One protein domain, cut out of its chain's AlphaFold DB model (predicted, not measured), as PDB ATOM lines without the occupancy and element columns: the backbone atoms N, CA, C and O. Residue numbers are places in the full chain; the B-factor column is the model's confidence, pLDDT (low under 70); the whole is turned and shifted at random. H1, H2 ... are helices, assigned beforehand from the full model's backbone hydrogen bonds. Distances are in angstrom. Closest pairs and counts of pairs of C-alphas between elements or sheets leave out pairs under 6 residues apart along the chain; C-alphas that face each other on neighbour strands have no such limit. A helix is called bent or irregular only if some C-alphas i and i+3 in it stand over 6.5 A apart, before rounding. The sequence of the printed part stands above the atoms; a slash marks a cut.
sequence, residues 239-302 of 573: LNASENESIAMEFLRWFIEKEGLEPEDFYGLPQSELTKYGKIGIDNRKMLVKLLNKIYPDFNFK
ATOM      1  N   LEU A 239       3.058 -35.693  82.126       77.75
ATOM      2  CA  LEU A 239       4.240 -36.403  81.657       77.75
ATOM      3  C   LEU A 239       5.301 -36.269  82.731       77.75
ATOM      4  O   LEU A 239       5.737 -35.167  83.055       77.75
ATOM      5  N   ASN A 240       5.715 -37.377  83.320       76.19
ATOM      6  CA  ASN A 240       6.766 -37.337  84.317       76.19
ATOM      7  C   ASN A 240       8.123 -37.219  83.608       76.19
ATOM      8  O   ASN A 240       8.561 -38.151  82.932       76.19
ATOM      9  N   ALA A 241       8.819 -36.092  83.783       77.00
ATOM     10  CA  ALA A 241      10.123 -35.879  83.154       77.00
ATOM     11  C   ALA A 241      11.143 -36.955  83.551       77.00
ATOM     12  O   ALA A 241      11.999 -37.326  82.753       77.00
ATOM     13  N   SER A 242      11.030 -37.491  84.772       75.44
ATOM     14  CA  SER A 242      11.906 -38.562  85.260       75.44
ATOM     15  C   SER A 242      11.667 -39.919  84.588       75.44
ATOM     16  O   SER A 242      12.506 -40.812  84.706       75.44
ATOM     17  N   GLU A 243      10.531 -40.094  83.912       81.19
ATOM     18  CA  GLU A 243      10.198 -41.302  83.149       81.19
ATOM     19  C   GLU A 243      10.563 -41.154  81.675       81.19
ATOM     20  O   GLU A 243      10.885 -42.146  81.026       81.19
ATOM     21  N   ASN A 244      10.555 -39.925  81.152       85.31
ATOM     22  CA  ASN A 244      10.889 -39.660  79.761       85.31
ATOM     23  C   ASN A 244      11.825 -38.455  79.624       85.31
ATOM     24  O   ASN A 244      11.419 -37.338  79.299       85.31
ATOM     25  N   GLU A 245      13.109 -38.715  79.865       89.62
ATOM     26  CA  GLU A 245      14.165 -37.709  79.777       89.62
ATOM     27  C   GLU A 245      14.256 -37.076  78.377       89.62
ATOM     28  O   GLU A 245      14.553 -35.890  78.267       89.62
ATOM     29  N   SER A 246      13.952 -37.839  77.318       89.75
ATOM     30  CA  SER A 246      13.967 -37.349  75.934       89.75
ATOM     31  C   SER A 246      12.900 -36.275  75.703       89.75
ATOM     32  O   SER A 246      13.232 -35.165  75.295       89.75
ATOM     33  N   ILE A 247      11.642 -36.553  76.073       87.69
ATOM     34  CA  ILE A 247      10.545 -35.572  75.968       87.69
ATOM     35  C   ILE A 247      10.827 -34.341  76.841       87.69
ATOM     36  O   ILE A 247      10.568 -33.214  76.426       87.69
ATOM     37  N   ALA A 248      11.390 -34.532  78.037       91.19
ATOM     38  CA  ALA A 248      11.746 -33.414  78.908       91.19
ATOM     39  C   ALA A 248      12.855 -32.524  78.310       91.19
ATOM     40  O   ALA A 248      12.800 -31.303  78.459       91.19
ATOM     41  N   MET A 249      13.842 -33.109  77.619       94.06
ATOM     42  CA  MET A 249      14.844 -32.344  76.864       94.06
ATOM     43  C   MET A 249      14.224 -31.590  75.692       94.06
ATOM     44  O   MET A 249      14.566 -30.428  75.480       94.06
ATOM     45  N   GLU A 250      13.335 -32.236  74.937       93.00
ATOM     46  CA  GLU A 250      12.628 -31.631  73.804       93.00
ATOM     47  C   GLU A 250      11.835 -30.398  74.261       93.00
ATOM     48  O   GLU A 250      11.978 -29.314  73.695       93.00
ATOM     49  N   PHE A 251      11.106 -30.534  75.373       93.25
ATOM     50  CA  PHE A 251      10.378 -29.437  76.005       93.25
ATOM     51  C   PHE A 251      11.281 -28.298  76.431       93.25
ATOM     52  O   PHE A 251      10.977 -27.145  76.144       93.25
ATOM     53  N   LEU A 252      12.385 -28.594  77.121       94.62
ATOM     54  CA  LEU A 252      13.280 -27.540  77.585       94.62
ATOM     55  C   LEU A 252      13.908 -26.786  76.417       94.62
ATOM     56  O   LEU A 252      13.996 -25.568  76.493       94.62
ATOM     57  N   ARG A 253      14.290 -27.469  75.332       95.81
ATOM     58  CA  ARG A 253      14.805 -26.811  74.121       95.81
ATOM     59  C   ARG A 253      13.767 -25.879  73.504       95.81
ATOM     60  O   ARG A 253      14.083 -24.721  73.249       95.81
ATOM     61  N   TRP A 254      12.534 -26.359  73.338       95.06
ATOM     62  CA  TRP A 254      11.429 -25.524  72.869       95.06
ATOM     63  C   TRP A 254      11.182 -24.333  73.802       95.06
ATOM     64  O   TRP A 254      11.029 -23.211  73.337       95.06
ATOM     65  N   PHE A 255      11.184 -24.553  75.116       94.56
ATOM     66  CA  PHE A 255      10.911 -23.520  76.111       94.56
ATOM     67  C   PHE A 255      12.000 -22.437  76.122       94.56
ATOM     68  O   PHE A 255      11.684 -21.250  76.142       94.56
ATOM     69  N   ILE A 256      13.271 -22.846  76.038       96.06
ATOM     70  CA  ILE A 256      14.435 -21.963  75.881       96.06
ATOM     71  C   ILE A 256      14.264 -21.068  74.659       96.06
ATOM     72  O   ILE A 256      14.382 -19.851  74.770       96.06
ATOM     73  N   GLU A 257      13.961 -21.662  73.506       96.12
ATOM     74  CA  GLU A 257      13.782 -20.924  72.257       96.12
ATOM     75  C   GLU A 257      12.573 -19.982  72.330       96.12
ATOM     76  O   GLU A 257      12.644 -18.826  71.908       96.12
ATOM     77  N   LYS A 258      11.466 -20.461  72.907       94.31
ATOM     78  CA  LYS A 258      10.201 -19.730  73.008       94.31
ATOM     79  C   LYS A 258      10.316 -18.472  73.859       94.31
ATOM     80  O   LYS A 258       9.767 -17.432  73.484       94.31
ATOM     81  N   GLU A 259      10.976 -18.588  75.004       95.19
ATOM     82  CA  GLU A 259      11.141 -17.503  75.972       95.19
ATOM     83  C   GLU A 259      12.435 -16.702  75.736       95.19
ATOM     84  O   GLU A 259      12.589 -15.620  76.299       95.19
ATOM     85  N   GLY A 260      13.331 -17.184  74.866       96.56
ATOM     86  CA  GLY A 260      14.617 -16.549  74.578       96.56
ATOM     87  C   GLY A 260      15.542 -16.544  75.794       96.56
ATOM     88  O   GLY A 260      16.132 -15.510  76.092       96.56
ATOM     89  N   LEU A 261      15.599 -17.667  76.516       96.31
ATOM     90  CA  LEU A 261      16.351 -17.787  77.765       96.31
ATOM     91  C   LEU A 261      17.821 -18.102  77.506       96.31
ATOM     92  O   LEU A 261      18.153 -19.024  76.757       96.31
ATOM     93  N   GLU A 262      18.684 -17.394  78.216       97.62
ATOM     94  CA  GLU A 262      20.097 -17.721  78.359       97.62
ATOM     95  C   GLU A 262      20.301 -18.670  79.561       97.62
ATOM     96  O   GLU A 262      19.429 -18.775  80.438       97.62
ATOM     97  N   PRO A 263      21.437 -19.390  79.653       97.25
ATOM     98  CA  PRO A 263      21.709 -20.305  80.765       97.25
ATOM     99  C   PRO A 263      21.519 -19.671  82.154       97.25
ATOM    100  O   PRO A 263      20.960 -20.292  83.060       97.25
ATOM    101  N   GLU A 264      21.929 -18.419  82.337       95.56
ATOM    102  CA  GLU A 264      21.845 -17.696  83.605       95.56
ATOM    103  C   GLU A 264      20.406 -17.433  84.067       95.56
ATOM    104  O   GLU A 264      20.150 -17.391  85.279       95.56
ATOM    105  N   ASP A 265      19.458 -17.299  83.136       95.69
ATOM    106  CA  ASP A 265      18.064 -16.965  83.442       95.69
ATOM    107  C   ASP A 265      17.375 -18.074  84.252       95.69
ATOM    108  O   ASP A 265      16.481 -17.819  85.071       95.69
ATOM    109  N   PHE A 266      17.844 -19.318  84.115       95.25
ATOM    110  CA  PHE A 266      17.296 -20.477  84.822       95.25
ATOM    111  C   PHE A 266      17.406 -20.395  86.347       95.25
ATOM    112  O   PHE A 266      16.589 -21.000  87.049       95.25
ATOM    113  N   TYR A 267      18.367 -19.638  86.882       92.81
ATOM    114  CA  TYR A 267      18.505 -19.453  88.330       92.81
ATOM    115  C   TYR A 267      17.357 -18.631  88.926       92.81
ATOM    116  O   TYR A 267      16.936 -18.878  90.062       92.81
ATOM    117  N   GLY A 268      16.844 -17.668  88.155       90.38
ATOM    118  CA  GLY A 268      15.717 -16.817  88.536       90.38
ATOM    119  C   GLY A 268      14.356 -17.389  88.143       90.38
ATOM    120  O   GLY A 268      13.342 -16.944  88.679       90.38
ATOM    121  N   LEU A 269      14.326 -18.379  87.245       91.50
ATOM    122  CA  LEU A 269      13.094 -18.911  86.680       91.50
ATOM    123  C   LEU A 269      12.231 -19.609  87.752       91.50
ATOM    124  O   LEU A 269      12.627 -20.662  88.277       91.50
ATOM    125  N   PRO A 270      11.032 -19.083  88.072       89.19
ATOM    126  CA  PRO A 270      10.117 -19.726  89.003       89.19
ATOM    127  C   PRO A 270       9.674 -21.084  88.465       89.19
ATOM    128  O   PRO A 270       9.384 -21.232  87.281       89.19
ATOM    129  N   GLN A 271       9.510 -22.064  89.354       85.38
ATOM    130  CA  GLN A 271       8.969 -23.372  88.973       85.38
ATOM    131  C   GLN A 271       7.592 -23.254  88.295       85.38
ATOM    132  O   GLN A 271       7.273 -24.027  87.395       85.38
ATOM    133  N   SER A 272       6.793 -22.261  88.703       87.62
ATOM    134  CA  SER A 272       5.475 -21.992  88.130       87.62
ATOM    135  C   SER A 272       5.518 -21.620  86.648       87.62
ATOM    136  O   SER A 272       4.582 -21.960  85.926       87.62
ATOM    137  N   GLU A 273       6.588 -20.967  86.183       90.12
ATOM    138  CA  GLU A 273       6.737 -20.602  84.767       90.12
ATOM    139  C   GLU A 273       6.946 -21.843  83.898       90.12
ATOM    140  O   GLU A 273       6.295 -21.979  82.868       90.12
ATOM    141  N   LEU A 274       7.741 -22.817  84.356       87.56
ATOM    142  CA  LEU A 274       7.883 -24.100  83.654       87.56
ATOM    143  C   LEU A 274       6.547 -24.852  83.584       87.56
ATOM    144  O   LEU A 274       6.198 -25.412  82.551       87.56
ATOM    145  N   THR A 275       5.761 -24.825  84.665       84.69
ATOM    146  CA  THR A 275       4.461 -25.518  84.710       84.69
ATOM    147  C   THR A 275       3.346 -24.812  83.938       84.69
ATOM    148  O   THR A 275       2.291 -25.404  83.723       84.69
ATOM    149  N   LYS A 276       3.542 -23.550  83.534       86.12
ATOM    150  CA  LYS A 276       2.548 -22.782  82.768       86.12
ATOM    151  C   LYS A 276       2.368 -23.339  81.360       86.12
ATOM    152  O   LYS A 276       1.264 -23.298  80.829       86.12
ATOM    153  N   TYR A 277       3.454 -23.825  80.770       79.31
ATOM    154  CA  TYR A 277       3.491 -24.232  79.370       79.31
ATOM    155  C   TYR A 277       3.280 -25.715  79.153       79.31
ATOM    156  O   TYR A 277       3.282 -26.143  78.013       79.31
ATOM    157  N   GLY A 278       3.101 -26.503  80.207       66.31
ATOM    158  CA  GLY A 278       2.830 -27.911  80.025       66.31
ATOM    159  C   GLY A 278       2.734 -28.672  81.329       66.31
ATOM    160  O   GLY A 278       3.198 -28.257  82.390       66.31
ATOM    161  N   LYS A 279       2.155 -29.861  81.217       73.44
ATOM    162  CA  LYS A 279       2.056 -30.836  82.303       73.44
ATOM    163  C   LYS A 279       3.309 -31.713  82.408       73.44
ATOM    164  O   LYS A 279       3.234 -32.816  82.950       73.44
ATOM    165  N   ILE A 280       4.449 -31.245  81.893       77.19
ATOM    166  CA  ILE A 280       5.719 -31.949  82.046       77.19
ATOM    167  C   ILE A 280       6.208 -31.695  83.463       77.19
ATOM    168  O   ILE A 280       6.560 -30.575  83.832       77.19
ATOM    169  N   GLY A 281       6.204 -32.747  84.270       74.75
ATOM    170  CA  GLY A 281       6.704 -32.770  85.635       74.75
ATOM    171  C   GLY A 281       8.221 -32.627  85.679       74.75
ATOM    172  O   GLY A 281       8.912 -33.552  86.087       74.75
ATOM    173  N   ILE A 282       8.747 -31.472  85.260       80.88
ATOM    174  CA  ILE A 282      10.096 -31.006  85.614       80.88
ATOM    175  C   ILE A 282      10.006 -30.248  86.944       80.88
ATOM    176  O   ILE A 282      10.539 -29.156  87.103       80.88
ATOM    177  N   ASP A 283       9.256 -30.794  87.896       79.12
ATOM    178  CA  ASP A 283       9.074 -30.254  89.244       79.12
ATOM    179  C   ASP A 283      10.302 -30.498  90.130       79.12
ATOM    180  O   ASP A 283      10.569 -29.758  91.079       79.12
ATOM    181  N   ASN A 284      11.101 -31.503  89.779       85.38
ATOM    182  CA  ASN A 284      12.365 -31.778  90.424       85.38
ATOM    183  C   ASN A 284      13.491 -30.908  89.842       85.38
ATOM    184  O   ASN A 284      14.021 -31.176  88.761       85.38
ATOM    185  N   ARG A 285      13.935 -29.915  90.618       88.38
ATOM    186  CA  ARG A 285      15.087 -29.056  90.294       88.38
ATOM    187  C   ARG A 285      16.367 -29.841  89.974       88.38
ATOM    188  O   ARG A 285      17.129 -29.403  89.117       88.38
ATOM    189  N   LYS A 286      16.590 -31.019  90.571       89.06
ATOM    190  CA  LYS A 286      17.733 -31.875  90.207       89.06
ATOM    191  C   LYS A 286      17.635 -32.395  88.783       89.06
ATOM    192  O   LYS A 286      18.631 -32.406  88.064       89.06
ATOM    193  N   MET A 287      16.434 -32.800  88.376       90.00
ATOM    194  CA  MET A 287      16.181 -33.213  87.001       90.00
ATOM    195  C   MET A 287      16.371 -32.031  86.052       90.00
ATOM    196  O   MET A 287      17.057 -32.183  85.050       90.00
ATOM    197  N   LEU A 288      15.858 -30.845  86.401       92.62
ATOM    198  CA  LEU A 288      16.073 -29.630  85.613       92.62
ATOM    199  C   LEU A 288      17.567 -29.365  85.383       92.62
ATOM    200  O   LEU A 288      17.985 -29.263  84.238       92.62
ATOM    201  N   VAL A 289      18.387 -29.326  86.435       92.88
ATOM    202  CA  VAL A 289      19.838 -29.096  86.297       92.88
ATOM    203  C   VAL A 289      20.522 -30.190  85.489       92.88
ATOM    204  O   VAL A 289      21.356 -29.887  84.641       92.88
ATOM    205  N   LYS A 290      20.154 -31.460  85.694       93.56
ATOM    206  CA  LYS A 290      20.678 -32.568  84.886       93.56
ATOM    207  C   LYS A 290      20.393 -32.350  83.395       93.56
ATOM    208  O   LYS A 290      21.282 -32.559  82.576       93.56
ATOM    209  N   LEU A 291      19.173 -31.942  83.051       94.88
ATOM    210  CA  LEU A 291      18.779 -31.660  81.672       94.88
ATOM    211  C   LEU A 291      19.494 -30.421  81.117       94.88
ATOM    212  O   LEU A 291      19.986 -30.451  79.993       94.88
ATOM    213  N   LEU A 292      19.609 -29.360  81.914       96.06
ATOM    214  CA  LEU A 292      20.296 -28.133  81.524       96.06
ATOM    215  C   LEU A 292      21.790 -28.358  81.274       96.06
ATOM    216  O   LEU A 292      22.293 -27.888  80.263       96.06
ATOM    217  N   ASN A 293      22.469 -29.163  82.095       95.44
ATOM    218  CA  ASN A 293      23.861 -29.566  81.858       95.44
ATOM    219  C   ASN A 293      24.037 -30.371  80.557       95.44
ATOM    220  O   ASN A 293      25.126 -30.400  79.994       95.44
ATOM    221  N   LYS A 294      22.988 -31.042  80.061       96.56
ATOM    222  CA  LYS A 294      23.025 -31.701  78.744       96.56
ATOM    223  C   LYS A 294      22.812 -30.724  77.591       96.56
ATOM    224  O   LYS A 294      23.324 -30.959  76.501       96.56
ATOM    225  N   ILE A 295      22.017 -29.676  77.807       96.88
ATOM    226  CA  ILE A 295      21.717 -28.660  76.791       96.88
ATOM    227  C   ILE A 295      22.870 -27.654  76.676       96.88
ATOM    228  O   ILE A 295      23.254 -27.305  75.564       96.88
ATOM    229  N   TYR A 296      23.457 -27.256  77.805       97.38
ATOM    230  CA  TYR A 296      24.585 -26.332  77.904       97.38
ATOM    231  C   TYR A 296      25.752 -26.998  78.650       97.38
ATOM    232  O   TYR A 296      25.983 -26.704  79.822       97.38
ATOM    233  N   PRO A 297      26.496 -27.907  77.999       96.62
ATOM    234  CA  PRO A 297      27.587 -28.638  78.650       96.62
ATOM    235  C   PRO A 297      28.733 -27.731  79.119       96.62
ATOM    236  O   PRO A 297      29.417 -28.064  80.084       96.62
ATOM    237  N   ASP A 298      28.915 -26.580  78.471       97.31
ATOM    238  CA  ASP A 298      29.944 -25.598  78.826       97.31
ATOM    239  C   ASP A 298      29.519 -24.687  79.990       97.31
ATOM    240  O   ASP A 298      30.345 -23.973  80.560       97.31
ATOM    241  N   PHE A 299      28.234 -24.711  80.365       96.25
ATOM    242  CA  PHE A 299      27.707 -23.925  81.470       96.25
ATOM    243  C   PHE A 299      27.603 -24.780  82.735       96.25
ATOM    244  O   PHE A 299      26.802 -25.709  82.828       96.25
ATOM    245  N   ASN A 300      28.399 -24.449  83.749       93.00
ATOM    246  CA  ASN A 300      28.411 -25.185  85.008       93.00
ATOM    247  C   ASN A 300      27.237 -24.763  85.907       93.00
ATOM    248  O   ASN A 300      27.376 -23.871  86.749       93.00
ATOM    249  N   PHE A 301      26.072 -25.393  85.738       93.69
ATOM    250  CA  PHE A 301      24.908 -25.090  86.569       93.69
ATOM    251  C   PHE A 301      25.144 -25.456  88.037       93.69
ATOM    252  O   PHE A 301      25.167 -26.628  88.421       93.69
ATOM    253  N   LYS A 302      25.230 -24.437  88.894       90.94
ATOM    254  CA  LYS A 302      25.392 -24.600  90.339       90.94
ATOM    255  C   LYS A 302      24.030 -24.715  91.005       90.94
ATOM    256  O   LYS A 302      23.264 -23.753  91.050       90.94
TER     257      LYS A 302
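AT A GLANCE: This is residues 239 to 302 of the 573 residues of an uncharacterized protein of Cavenderia fasciculata (strain SH3) (UniProt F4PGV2). A small helical body in which the long helix H1 runs along one side and H4 lies across it, with the two short helices H2 and H3 on the same side of H1 as H4, set toward the end of H1 where residue 259 lies. H1 and H4 are the one pair of helices that touch; after H3 the chain folds back toward the beginning of the printed part, where residues 280 to 281 pair with residues 239 to 240. The printed part has 64 residues with four named helices, in the order H1, H2, H3, H4, and no named strand; its class is all helix. The whole is compact, with a radius of gyration of the C-alphas of 10.7 A, and rounded, with spans of 27 by 20 by 18 A.

IN THESE COORDINATES: The printed part begins at Leu 239, with its C-alpha at (4.240, -36.403, 81.657). H1, residues 245 to 259, begins with C-alpha 245 at (14.165, -37.709, 79.777) and is 20.8 A long from first to last C-alpha. H2 holds residues 263 to 267 and H3 residues 271 to 276. H4, residues 285 to 295, is 15.0 A long and ends with C-alpha 295 at (21.717, -28.660, 76.791). Residues 239 to 240 and 280 to 281 form a short parallel pairing.

HOW THE PARTS SIT: H1 touches H4, with the C-alphas of Met 249 and Leu 291 closest at 6.3 A, and their lines are about perpendicular at 78 degrees. H2 and H4 are close but not clearly touching, with the C-alphas of Pro 263 and Leu 292 closest at 8.0 A. H1 and H3 are apart, but only just, at 8.1 A between their closest C-alphas. H3 and H4 are also apart, only just, at 8.5 A. H1 and H2 are apart, as are H2 and H3. In H1, H3 and H4 every O i to N i+4 pair is within hydrogen-bond range; in H2 it is 0 of 1, while 2 of 2 O i to N i+3 pairs are within range. H2 is neither bent nor irregular, but only just: C-alphas 264 and 267 are 6.0 A apart.

THE WHOLE: The two C-alphas farthest apart are those of Lys 279 and Asp 298, at 28.6 A. The printed part has no cut. The links H1 to H2 and H2 to H3 are tight, and the link H3 to H4, of 8 residues, is short; no link is long. The mean pLDDT of the printed part is 89.7, and residue 278 is the one printed residue under 70.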